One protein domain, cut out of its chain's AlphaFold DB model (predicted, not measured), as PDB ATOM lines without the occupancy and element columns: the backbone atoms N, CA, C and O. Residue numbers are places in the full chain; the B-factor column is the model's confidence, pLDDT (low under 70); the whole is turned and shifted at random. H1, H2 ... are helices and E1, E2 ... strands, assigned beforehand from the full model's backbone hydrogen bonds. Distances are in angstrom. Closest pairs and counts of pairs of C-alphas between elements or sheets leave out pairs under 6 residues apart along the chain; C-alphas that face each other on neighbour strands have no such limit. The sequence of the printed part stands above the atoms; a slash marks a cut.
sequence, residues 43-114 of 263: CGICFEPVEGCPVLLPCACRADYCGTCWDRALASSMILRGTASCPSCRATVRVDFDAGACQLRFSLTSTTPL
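Overview. This is residues 43 to 114 of the 263 residues of the protein "Hypothetical protein" of Noctiluca scintillans (UniProt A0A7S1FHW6). What does the model look like? There is little regular structure: a long unnamed stretch, residues 43 to 66, loops before a lone helix, H1, and a two-stranded hairpin, E1 and E2, stands to one side of H1's mid-length, with residues 98 to 103 at its tip sticking out. What is printed? Of 72 residues, 27 are in named elements, in the order H1, E1, E2; the class is mixed and the sheet antiparallel. How large is it? It is compact, with a radius of gyration of the C-alphas of 12.0 A, spanning 35 by 30 by 22 A.

Arrangement. Is the helix near the last strand? H1, residues 67 to 81, is apart from E2, residues 103 to 108; in H1 every O i to N i+4 pair is within hydrogen-bond range. How do the strands pair? E1, residues 93 to 98, and E2 form an antiparallel hairpin at 151 degrees, with N 94 and O 107 within hydrogen-bond range at 2.8 A.

Along the chain. Where does H1 begin? C-alpha 67 is at (-30.962, -33.962, -36.355), and H1 is 20.9 A long. Where does E2 end? C-alpha 108 is at (-17.169, -26.173, -28.640); E1 measures 15.6 A and E2 16.9 A.

Size, cuts and confidence. Which link is long? H1 to E1, with 11 residues. Is anything cut or uncertain? The printed part has no cut, and no printed residue is under 70 in pLDDT.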
ATOM      1  N   CYS A  43     -26.446 -39.564 -43.522       97.94
ATOM      2  CA  CYS A  43     -26.196 -39.520 -42.087       97.94
ATOM      3  C   CYS A  43     -25.140 -40.559 -41.681       97.94
ATOM      4  O   CYS A  43     -25.343 -41.759 -41.842       97.94
ATOM      5  N   GLY A  44     -24.057 -40.133 -41.032       97.50
ATOM      6  CA  GLY A  44     -22.978 -41.012 -40.567       97.50
ATOM      7  C   GLY A  44     -23.335 -41.948 -39.401       97.50
ATOM      8  O   GLY A  44     -22.429 -42.536 -38.815       97.50
ATOM      9  N   ILE A  45     -24.615 -42.042 -39.010       97.81
ATOM     10  CA  ILE A  45     -25.114 -42.957 -37.966       97.81
ATOM     11  C   ILE A  45     -26.170 -43.915 -38.525       97.81
ATOM     12  O   ILE A  45     -25.993 -45.121 -38.393       97.81
ATOM     13  N   CYS A  46     -27.267 -43.411 -39.104       97.88
ATOM     14  CA  CYS A  46     -28.321 -44.273 -39.658       97.88
ATOM     15  C   CYS A  46     -28.089 -44.662 -41.123       97.88
ATOM     16  O   CYS A  46     -28.768 -45.555 -41.607       97.88
ATOM     17  N   PHE A  47     -27.129 -44.028 -41.806       96.81
ATOM     18  CA  PHE A  47     -26.858 -44.211 -43.236       96.81
ATOM     19  C   PHE A  47     -28.045 -43.880 -44.154       96.81
ATOM     20  O   PHE A  47     -28.051 -44.263 -45.319       96.81
ATOM     21  N   GLU A  48     -29.028 -43.131 -43.653       97.44
ATOM     22  CA  GLU A  48     -30.149 -42.618 -44.442       97.44
ATOM     23  C   GLU A  48     -29.799 -41.243 -45.039       97.44
ATOM     24  O   GLU A  48     -29.022 -40.489 -44.427       97.44
ATOM     25  N   PRO A  49     -30.365 -40.885 -46.210       96.38
ATOM     26  CA  PRO A  49     -30.280 -39.531 -46.745       96.38
ATOM     27  C   PRO A  49     -30.759 -38.507 -45.712       96.38
ATOM     28  O   PRO A  49     -31.787 -38.693 -45.060       96.38
ATOM     29  N   VAL A  50     -30.010 -37.421 -45.538       95.94
ATOM     30  CA  VAL A  50     -30.407 -36.364 -44.607       95.94
ATOM     31  C   VAL A  50     -31.453 -35.484 -45.276       95.94
ATOM     32  O   VAL A  50     -31.137 -34.692 -46.162       95.94
ATOM     33  N   GLU A  51     -32.698 -35.599 -44.825       92.75
ATOM     34  CA  GLU A  51     -33.761 -34.683 -45.226       92.75
ATOM     35  C   GLU A  51     -33.478 -33.271 -44.686       92.75
ATOM     36  O   GLU A  51     -33.275 -33.061 -43.487       92.75
ATOM     37  N   GLY A  52     -33.439 -32.286 -45.584       89.44
ATOM     38  CA  GLY A  52     -33.137 -30.897 -45.244       89.44
ATOM     39  C   GLY A  52     -31.642 -30.621 -45.047       89.44
ATOM     40  O   GLY A  52     -30.798 -31.066 -45.822       89.44
ATOM     41  N   CYS A  53     -31.307 -29.806 -44.044       90.56
ATOM     42  CA  CYS A  53     -29.925 -29.408 -43.770       90.56
ATOM     43  C   CYS A  53     -29.287 -30.324 -42.711       90.56
ATOM     44  O   CYS A  53     -29.825 -30.423 -41.604       90.56
ATOM     45  N   PRO A  54     -28.113 -30.929 -42.984       94.56
ATOM     46  CA  PRO A  54     -27.323 -31.602 -41.960       94.56
ATOM     47  C   PRO A  54     -27.015 -30.695 -40.773       94.56
ATOM     48  O   PRO A  54     -26.874 -29.475 -40.912       94.56
ATOM     49  N   VAL A  55     -26.862 -31.300 -39.595       95.88
ATOM     50  CA  VAL A  55     -26.501 -30.548 -38.392       95.88
ATOM     51  C   VAL A  55     -25.140 -29.880 -38.576       95.88
ATOM     52  O   VAL A  55     -24.134 -30.533 -38.854       95.88
ATOM     53  N   LEU A  56     -25.091 -28.569 -38.334       95.88
ATOM     54  CA  LEU A  56     -23.841 -27.821 -38.307       95.88
ATOM     55  C   LEU A  56     -23.013 -28.223 -37.088       95.88
ATOM     56  O   LEU A  56     -23.318 -27.866 -35.947       95.88
ATOM     57  N   LEU A  57     -21.939 -28.968 -37.340       96.44
ATOM     58  CA  LEU A  57     -21.036 -29.404 -36.289       96.44
ATOM     59  C   LEU A  57     -20.213 -28.225 -35.755       96.44
ATOM     60  O   LEU A  57     -19.580 -27.516 -36.537       96.44
ATOM     61  N   PRO A  58     -20.110 -28.051 -34.423       96.88
ATOM     62  CA  PRO A  58     -19.255 -27.012 -33.852       96.88
ATOM     63  C   PRO A  58     -17.757 -27.353 -33.980       96.88
ATOM     64  O   PRO A  58     -16.903 -26.501 -33.747       96.88
ATOM     65  N   CYS A  59     -17.424 -28.600 -34.337       96.44
ATOM     66  CA  CYS A  59     -16.064 -29.116 -34.489       96.44
ATOM     67  C   CYS A  59     -15.618 -29.203 -35.960       96.44
ATOM     68  O   CYS A  59     -16.387 -28.953 -36.879       96.44
ATOM     69  N   ALA A  60     -14.361 -29.595 -36.196       96.62
ATOM     70  CA  ALA A  60     -13.786 -29.711 -37.542       96.62
ATOM     71  C   ALA A  60     -14.132 -31.028 -38.277       96.62
ATOM     72  O   ALA A  60     -13.545 -31.319 -39.322       96.62
ATOM     73  N   CYS A  61     -15.039 -31.844 -37.732       96.75
ATOM     74  CA  CYS A  61     -15.488 -33.068 -38.389       96.75
ATOM     75  C   CYS A  61     -16.193 -32.766 -39.714       96.75
ATOM     76  O   CYS A  61     -16.813 -31.721 -39.887       96.75
ATOM     77  N   ARG A  62     -16.080 -33.714 -40.648       95.75
ATOM     78  CA  ARG A  62     -16.702 -33.649 -41.978       95.75
ATOM     79  C   ARG A  62     -17.869 -34.623 -42.149       95.75
ATOM     80  O   ARG A  62     -18.377 -34.737 -43.251       95.75
ATOM     81  N   ALA A  63     -18.222 -35.359 -41.096       96.31
ATOM     82  CA  ALA A  63     -19.370 -36.252 -41.118       96.31
ATOM     83  C   ALA A  63     -20.662 -35.429 -41.088       96.31
ATOM     84  O   ALA A  63     -20.743 -34.455 -40.338       96.31
ATOM     85  N   ASP A  64     -21.651 -35.854 -41.865       97.44
ATOM     86  CA  ASP A  64     -22.996 -35.295 -41.849       97.44
ATOM     87  C   ASP A  64     -23.885 -36.138 -40.925       97.44
ATOM     88  O   ASP A  64     -23.743 -37.360 -40.842       97.44
ATOM     89  N   TYR A  65     -24.801 -35.495 -40.203       97.75
ATOM     90  CA  TYR A  65     -25.769 -36.177 -39.345       97.75
ATOM     91  C   TYR A  65     -27.151 -35.566 -39.526       97.75
ATOM     92  O   TYR A  65     -27.282 -34.341 -39.587       97.75
ATOM     93  N   CYS A  66     -28.179 -36.415 -39.533       97.50
ATOM     94  CA  CYS A  66     -29.543 -35.945 -39.331       97.50
ATOM     95  C   CYS A  66     -29.722 -35.454 -37.882       97.50
ATOM     96  O   CYS A  66     -29.010 -35.889 -36.965       97.50
ATOM     97  N   GLY A  67     -30.689 -34.555 -37.670       94.31
ATOM     98  CA  GLY A  67     -30.962 -33.962 -36.355       94.31
ATOM     99  C   GLY A  67     -31.202 -35.011 -35.268       94.31
ATOM    100  O   GLY A  67     -30.587 -34.952 -34.205       94.31
ATOM    101  N   THR A  68     -32.010 -36.029 -35.573       94.31
ATOM    102  CA  THR A  68     -32.375 -37.104 -34.640       94.31
ATOM    103  C   THR A  68     -31.171 -37.922 -34.174       94.31
ATOM    104  O   THR A  68     -31.021 -38.189 -32.980       94.31
ATOM    105  N   CYS A  69     -30.290 -38.332 -35.093       97.12
ATOM    106  CA  CYS A  69     -29.106 -39.115 -34.738       97.12
ATOM    107  C   CYS A  69     -28.077 -38.285 -33.969       97.12
ATOM    108  O   CYS A  69     -27.469 -38.800 -33.028       97.12
ATOM    109  N   TRP A  70     -27.895 -37.014 -34.342       97.31
ATOM    110  CA  TRP A  70     -27.022 -36.096 -33.616       97.31
ATOM    111  C   TRP A  70     -27.495 -35.895 -32.174       97.31
ATOM    112  O   TRP A  70     -26.724 -36.115 -31.239       97.31
ATOM    113  N   ASP A  71     -28.770 -35.555 -31.992       95.75
ATOM    114  CA  ASP A  71     -29.371 -35.315 -30.679       95.75
ATOM    115  C   ASP A  71     -29.278 -36.556 -29.777       95.75
ATOM    116  O   ASP A  71     -28.776 -36.491 -28.650       95.75
ATOM    117  N   ARG A  72     -29.621 -37.734 -30.315       95.50
ATOM    118  CA  ARG A  72     -29.507 -39.014 -29.598       95.50
ATOM    119  C   ARG A  72     -28.070 -39.352 -29.206       95.50
ATOM    120  O   ARG A  72     -27.838 -39.869 -28.108       95.50
ATOM    121  N   ALA A  73     -27.098 -39.086 -30.080       96.94
ATOM    122  CA  ALA A  73     -25.688 -39.312 -29.775       96.94
ATOM    123  C   ALA A  73     -25.204 -38.383 -28.650       96.94
ATOM    124  O   ALA A  73     -24.534 -38.846 -27.718       96.94
ATOM    125  N   LEU A  74     -25.593 -37.103 -28.683       96.44
ATOM    126  CA  LEU A  74     -25.282 -36.153 -27.616       96.44
ATOM    127  C   LEU A  74     -25.916 -36.575 -26.287       96.44
ATOM    128  O   LEU A  74     -25.194 -36.680 -25.292       96.44
ATOM    129  N   ALA A  75     -27.210 -36.905 -26.281       94.56
ATOM    130  CA  ALA A  75     -27.923 -37.394 -25.102       94.56
ATOM    131  C   ALA A  75     -27.233 -38.624 -24.490       94.56
ATOM    132  O   ALA A  75     -26.922 -38.653 -23.299       94.56
ATOM    133  N   SER A  76     -26.887 -39.604 -25.331       94.25
ATOM    134  CA  SER A  76     -26.192 -40.823 -24.900       94.25
ATOM    135  C   SER A  76     -24.833 -40.511 -24.267       94.25
ATOM    136  O   SER A  76     -24.487 -41.064 -23.223       94.25
ATOM    137  N   SER A  77     -24.056 -39.601 -24.863       95.38
ATOM    138  CA  SER A  77     -22.762 -39.196 -24.301       95.38
ATOM    139  C   SER A  77     -22.901 -38.445 -22.971       95.38
ATOM    140  O   SER A  77     -22.122 -38.710 -22.054       95.38
ATOM    141  N   MET A  78     -23.931 -37.604 -22.816       93.44
ATOM    142  CA  MET A  78     -24.238 -36.941 -21.546       93.44
ATOM    143  C   MET A  78     -24.587 -37.946 -20.452       93.44
ATOM    144  O   MET A  78     -24.032 -37.858 -19.364       93.44
ATOM    145  N   ILE A  79     -25.441 -38.926 -20.747       90.50
ATOM    146  CA  ILE A  79     -25.843 -39.957 -19.781       90.50
ATOM    147  C   ILE A  79     -24.641 -40.810 -19.355       90.50
ATOM    148  O   ILE A  79     -24.471 -41.097 -18.173       90.50
ATOM    149  N   LEU A  80     -23.787 -41.208 -20.305       91.62
ATOM    150  CA  LEU A  80     -22.672 -42.121 -20.034       91.62
ATOM    151  C   LEU A  80     -21.432 -41.437 -19.442       91.62
ATOM    152  O   LEU A  80     -20.683 -42.077 -18.707       91.62
ATOM    153  N   ARG A  81     -21.155 -40.181 -19.813       92.62
ATOM    154  CA  ARG A  81     -19.893 -39.482 -19.484       92.62
ATOM    155  C   ARG A  81     -20.089 -38.179 -18.724       92.62
ATOM    156  O   ARG A  81     -19.110 -37.507 -18.413       92.62
ATOM    157  N   GLY A  82     -21.329 -37.773 -18.498       91.00
ATOM    158  CA  GLY A  82     -21.642 -36.494 -17.885       91.00
ATOM    159  C   GLY A  82     -21.474 -35.280 -18.809       91.00
ATOM    160  O   GLY A  82     -21.684 -34.155 -18.374       91.00
ATOM    161  N   THR A  83     -21.086 -35.467 -20.076       93.69
ATOM    162  CA  THR A  83     -20.871 -34.364 -21.027       93.69
ATOM    163  C   THR A  83     -21.277 -34.741 -22.444       93.69
ATOM    164  O   THR A  83     -21.053 -35.868 -22.889       93.69
ATOM    165  N   ALA A  84     -21.853 -33.783 -23.172       95.44
ATOM    166  CA  ALA A  84     -22.207 -33.980 -24.570       95.44
ATOM    167  C   ALA A  84     -20.933 -33.992 -25.425       95.44
ATOM    168  O   ALA A  84     -20.046 -33.155 -25.246       95.44
ATOM    169  N   SER A  85     -20.810 -34.954 -26.335       97.00
ATOM    170  CA  SER A  85     -19.602 -35.156 -27.138       97.00
ATOM    171  C   SER A  85     -19.943 -35.516 -28.578       97.00
ATOM    172  O   SER A  85     -20.835 -36.322 -28.827       97.00
ATOM    173  N   CYS A  86     -19.182 -34.973 -29.531       97.94
ATOM    174  CA  CYS A  86     -19.336 -35.318 -30.945       97.94
ATOM    175  C   CYS A  86     -19.110 -36.834 -31.179       97.94
ATOM    176  O   CYS A  86     -18.060 -37.342 -30.778       97.94
ATOM    177  N   PRO A  87     -20.010 -37.563 -31.868       98.06
ATOM    178  CA  PRO A  87     -19.854 -38.992 -32.152       98.06
ATOM    179  C   PRO A  87     -18.604 -39.343 -32.978       98.06
ATOM    180  O   PRO A  87     -18.058 -40.427 -32.791       98.06
ATOM    181  N   SER A  88     -18.100 -38.443 -33.834       97.88
ATOM    182  CA  SER A  88     -16.852 -38.664 -34.587       97.88
ATOM    183  C   SER A  88     -15.591 -38.389 -33.768       97.88
ATOM    184  O   SER A  88     -14.817 -39.300 -33.489       97.88
ATOM    185  N   CYS A  89     -15.333 -37.124 -33.414       97.56
ATOM    186  CA  CYS A  89     -14.054 -36.729 -32.805       97.56
ATOM    187  C   CYS A  89     -14.065 -36.732 -31.277       97.56
ATOM    188  O   CYS A  89     -13.024 -36.499 -30.668       97.56
ATOM    189  N   ARG A  90     -15.227 -36.958 -30.650       96.94
ATOM    190  CA  ARG A  90     -15.427 -36.907 -29.193       96.94
ATOM    191  C   ARG A  90     -15.095 -35.560 -28.548       96.94
ATOM    192  O   ARG A  90     -14.993 -35.493 -27.328       96.94
ATOM    193  N   ALA A  91     -14.954 -34.492 -29.334       96.56
ATOM    194  CA  ALA A  91     -14.824 -33.146 -28.794       96.56
ATOM    195  C   ALA A  91     -16.048 -32.811 -27.934       96.56
ATOM    196  O   ALA A  91     -17.181 -33.110 -28.328       96.56
ATOM    197  N   THR A  92     -15.808 -32.187 -26.780       96.12
ATOM    198  CA  THR A  92     -16.865 -31.769 -25.861       96.12
ATOM    199  C   THR A  92     -17.679 -30.643 -26.486       96.12
ATOM    200  O   THR A  92     -17.148 -29.616 -26.923       96.12
ATOM    201  N   VAL A  93     -18.987 -30.855 -26.528       96.44
ATOM    202  CA  VAL A  93     -19.963 -29.923 -27.078       96.44
ATOM    203  C   VAL A  93     -20.718 -29.302 -25.915       96.44
ATOM    204  O   VAL A  93     -21.338 -29.996 -25.112       96.44
ATOM    205  N   ARG A  94     -20.678 -27.979 -25.819       95.81
ATOM    206  CA  ARG A  94     -21.604 -27.229 -24.984       95.81
ATOM    207  C   ARG A  94     -22.923 -27.113 -25.738       95.81
ATOM    208  O   ARG A  94     -22.955 -26.700 -26.896       95.81
ATOM    209  N   VAL A  95     -23.988 -27.487 -25.046       96.06
ATOM    210  CA  VAL A  95     -25.359 -27.404 -25.533       96.06
ATOM    211  C   VAL A  95     -26.054 -26.306 -24.744       96.06
ATOM    212  O   VAL A  95     -26.009 -26.314 -23.511       96.06
ATOM    213  N   ASP A  96     -26.643 -25.352 -25.448       95.94
ATOM    214  CA  ASP A  96     -27.515 -24.315 -24.905       95.94
ATOM    215  C   ASP A  96     -28.883 -24.423 -25.593       95.94
ATOM    216  O   ASP A  96     -28.969 -24.891 -26.730       95.94
ATOM    217  N   PHE A  97     -29.946 -23.993 -24.922       96.44
ATOM    218  CA  PHE A  97     -31.266 -23.849 -25.527       96.44
ATOM    219  C   PHE A  97     -31.596 -22.369 -25.723       96.44
ATOM    220  O   PHE A  97     -31.451 -21.561 -24.805       96.44
ATOM    221  N   ASP A  98     -32.009 -22.015 -26.935       95.12
ATOM    222  CA  ASP A  98     -32.468 -20.680 -27.294       95.12
ATOM    223  C   ASP A  98     -33.997 -20.662 -27.265       95.12
ATOM    224  O   ASP A  98     -34.649 -21.175 -28.174       95.12
ATOM    225  N   ALA A  99     -34.568 -20.098 -26.199       92.62
ATOM    226  CA  ALA A  99     -36.014 -20.057 -26.010       92.62
ATOM    227  C   ALA A  99     -36.735 -19.175 -27.038       92.62
ATOM    228  O   ALA A  99     -37.890 -19.447 -27.342       92.62
ATOM    229  N   GLY A 100     -36.071 -18.154 -27.597       91.38
ATOM    230  CA  GLY A 100     -36.676 -17.292 -28.614       91.38
ATOM    231  C   GLY A 100     -36.802 -17.995 -29.966       91.38
ATOM    232  O   GLY A 100     -37.784 -17.799 -30.675       91.38
ATOM    233  N   ALA A 101     -35.826 -18.840 -30.300       92.31
ATOM    234  CA  ALA A 101     -35.834 -19.645 -31.522       92.31
ATOM    235  C   ALA A 101     -36.425 -21.057 -31.332       92.31
ATOM    236  O   ALA A 101     -36.521 -21.806 -32.301       92.31
ATOM    237  N   CYS A 102     -36.770 -21.443 -30.099       91.00
ATOM    238  CA  CYS A 102     -37.133 -22.811 -29.715       91.00
ATOM    239  C   CYS A 102     -36.155 -23.871 -30.257       91.00
ATOM    240  O   CYS A 102     -36.563 -24.927 -30.742       91.00
ATOM    241  N   GLN A 103     -34.849 -23.587 -30.198       93.62
ATOM    242  CA  GLN A 103     -33.831 -24.422 -30.838       93.62
ATOM    243  C   GLN A 103     -32.610 -24.652 -29.945       93.62
ATOM    244  O   GLN A 103     -32.185 -23.796 -29.169       93.62
ATOM    245  N   LEU A 104     -31.995 -25.823 -30.104       95.38
ATOM    246  CA  LEU A 104     -30.698 -26.139 -29.520       95.38
ATOM    247  C   LEU A 104     -29.554 -25.446 -30.261       95.38
ATOM    248  O   LEU A 104     -29.467 -25.475 -31.489       95.38
ATOM    249  N   ARG A 105     -28.619 -24.889 -29.492       96.06
ATOM    250  CA  ARG A 105     -27.379 -24.287 -29.980       96.06
ATOM    251  C   ARG A 105     -26.189 -25.092 -29.489       96.06
ATOM    252  O   ARG A 105     -26.068 -25.410 -28.307       96.06
ATOM    253  N   PHE A 106     -25.281 -25.389 -30.412       96.50
ATOM    254  CA  PHE A 106     -24.097 -26.198 -30.146       96.50
ATOM    255  C   PHE A 106     -22.840 -25.344 -30.281       96.50
ATOM    256  O   PHE A 106     -22.656 -24.634 -31.269       96.50
ATOM    257  N   SER A 107     -21.950 -25.425 -29.299       96.94
ATOM    258  CA  SER A 107     -20.648 -24.758 -29.332       96.94
ATOM    259  C   SER A 107     -19.551 -25.685 -28.813       96.94
ATOM    260  O   SER A 107     -19.815 -26.624 -28.067       96.94
ATOM    261  N   LEU A 108     -18.303 -25.467 -29.233       96.38
ATOM    262  CA  LEU A 108     -17.169 -26.173 -28.640       96.38
ATOM    263  C   LEU A 108     -16.856 -25.596 -27.264       96.38
ATOM    264  O   LEU A 108     -16.838 -24.379 -27.083       96.38
ATOM    265  N   THR A 109     -16.511 -26.472 -26.329       95.00
ATOM    266  CA  THR A 109     -15.927 -26.082 -25.046       95.00
ATOM    267  C   THR A 109     -14.696 -26.932 -24.764       95.00
ATOM    268  O   THR A 109     -14.683 -28.132 -25.024       95.00
ATOM    269  N   SER A 110     -13.642 -26.305 -24.246       91.94
ATOM    270  CA  SER A 110     -12.468 -27.009 -23.719       91.94
ATOM    271  C   SER A 110     -12.637 -27.408 -22.255       91.94
ATOM    272  O   SER A 110     -11.870 -28.219 -21.745       91.94
ATOM    273  N   THR A 111     -13.606 -26.805 -21.569       90.31
ATOM    274  CA  THR A 111     -13.882 -27.068 -20.159       90.31
ATOM    275  C   THR A 111     -14.939 -28.152 -20.066       90.31
ATOM    276  O   THR A 111     -15.993 -28.025 -20.691       90.31
ATOM    277  N   THR A 112     -14.660 -29.186 -19.275       84.75
ATOM    278  CA  THR A 112     -15.624 -30.217 -18.880       84.75
ATOM    279  C   THR A 112     -16.452 -29.662 -17.718       84.75
ATOM    280  O   THR A 112     -15.933 -29.612 -16.601       84.75
ATOM    281  N   PRO A 113     -17.689 -29.182 -17.941       79.38
ATOM    282  CA  PRO A 113     -18.562 -28.811 -16.833       79.38
ATOM    283  C   PRO A 113     -18.888 -30.050 -15.992       79.38
ATOM    284  O   PRO A 113     -18.852 -31.178 -16.495       79.38
ATOM    285  N   LEU A 114     -19.247 -29.847 -14.723       81.25
ATOM    286  CA  LEU A 114     -19.873 -30.916 -13.955       81.25
ATOM    287  C   LEU A 114     -21.211 -31.283 -14.623       81.25
ATOM    288  O   LEU A 114     -21.879 -30.443 -15.237       81.25
TER     289      LEU A 114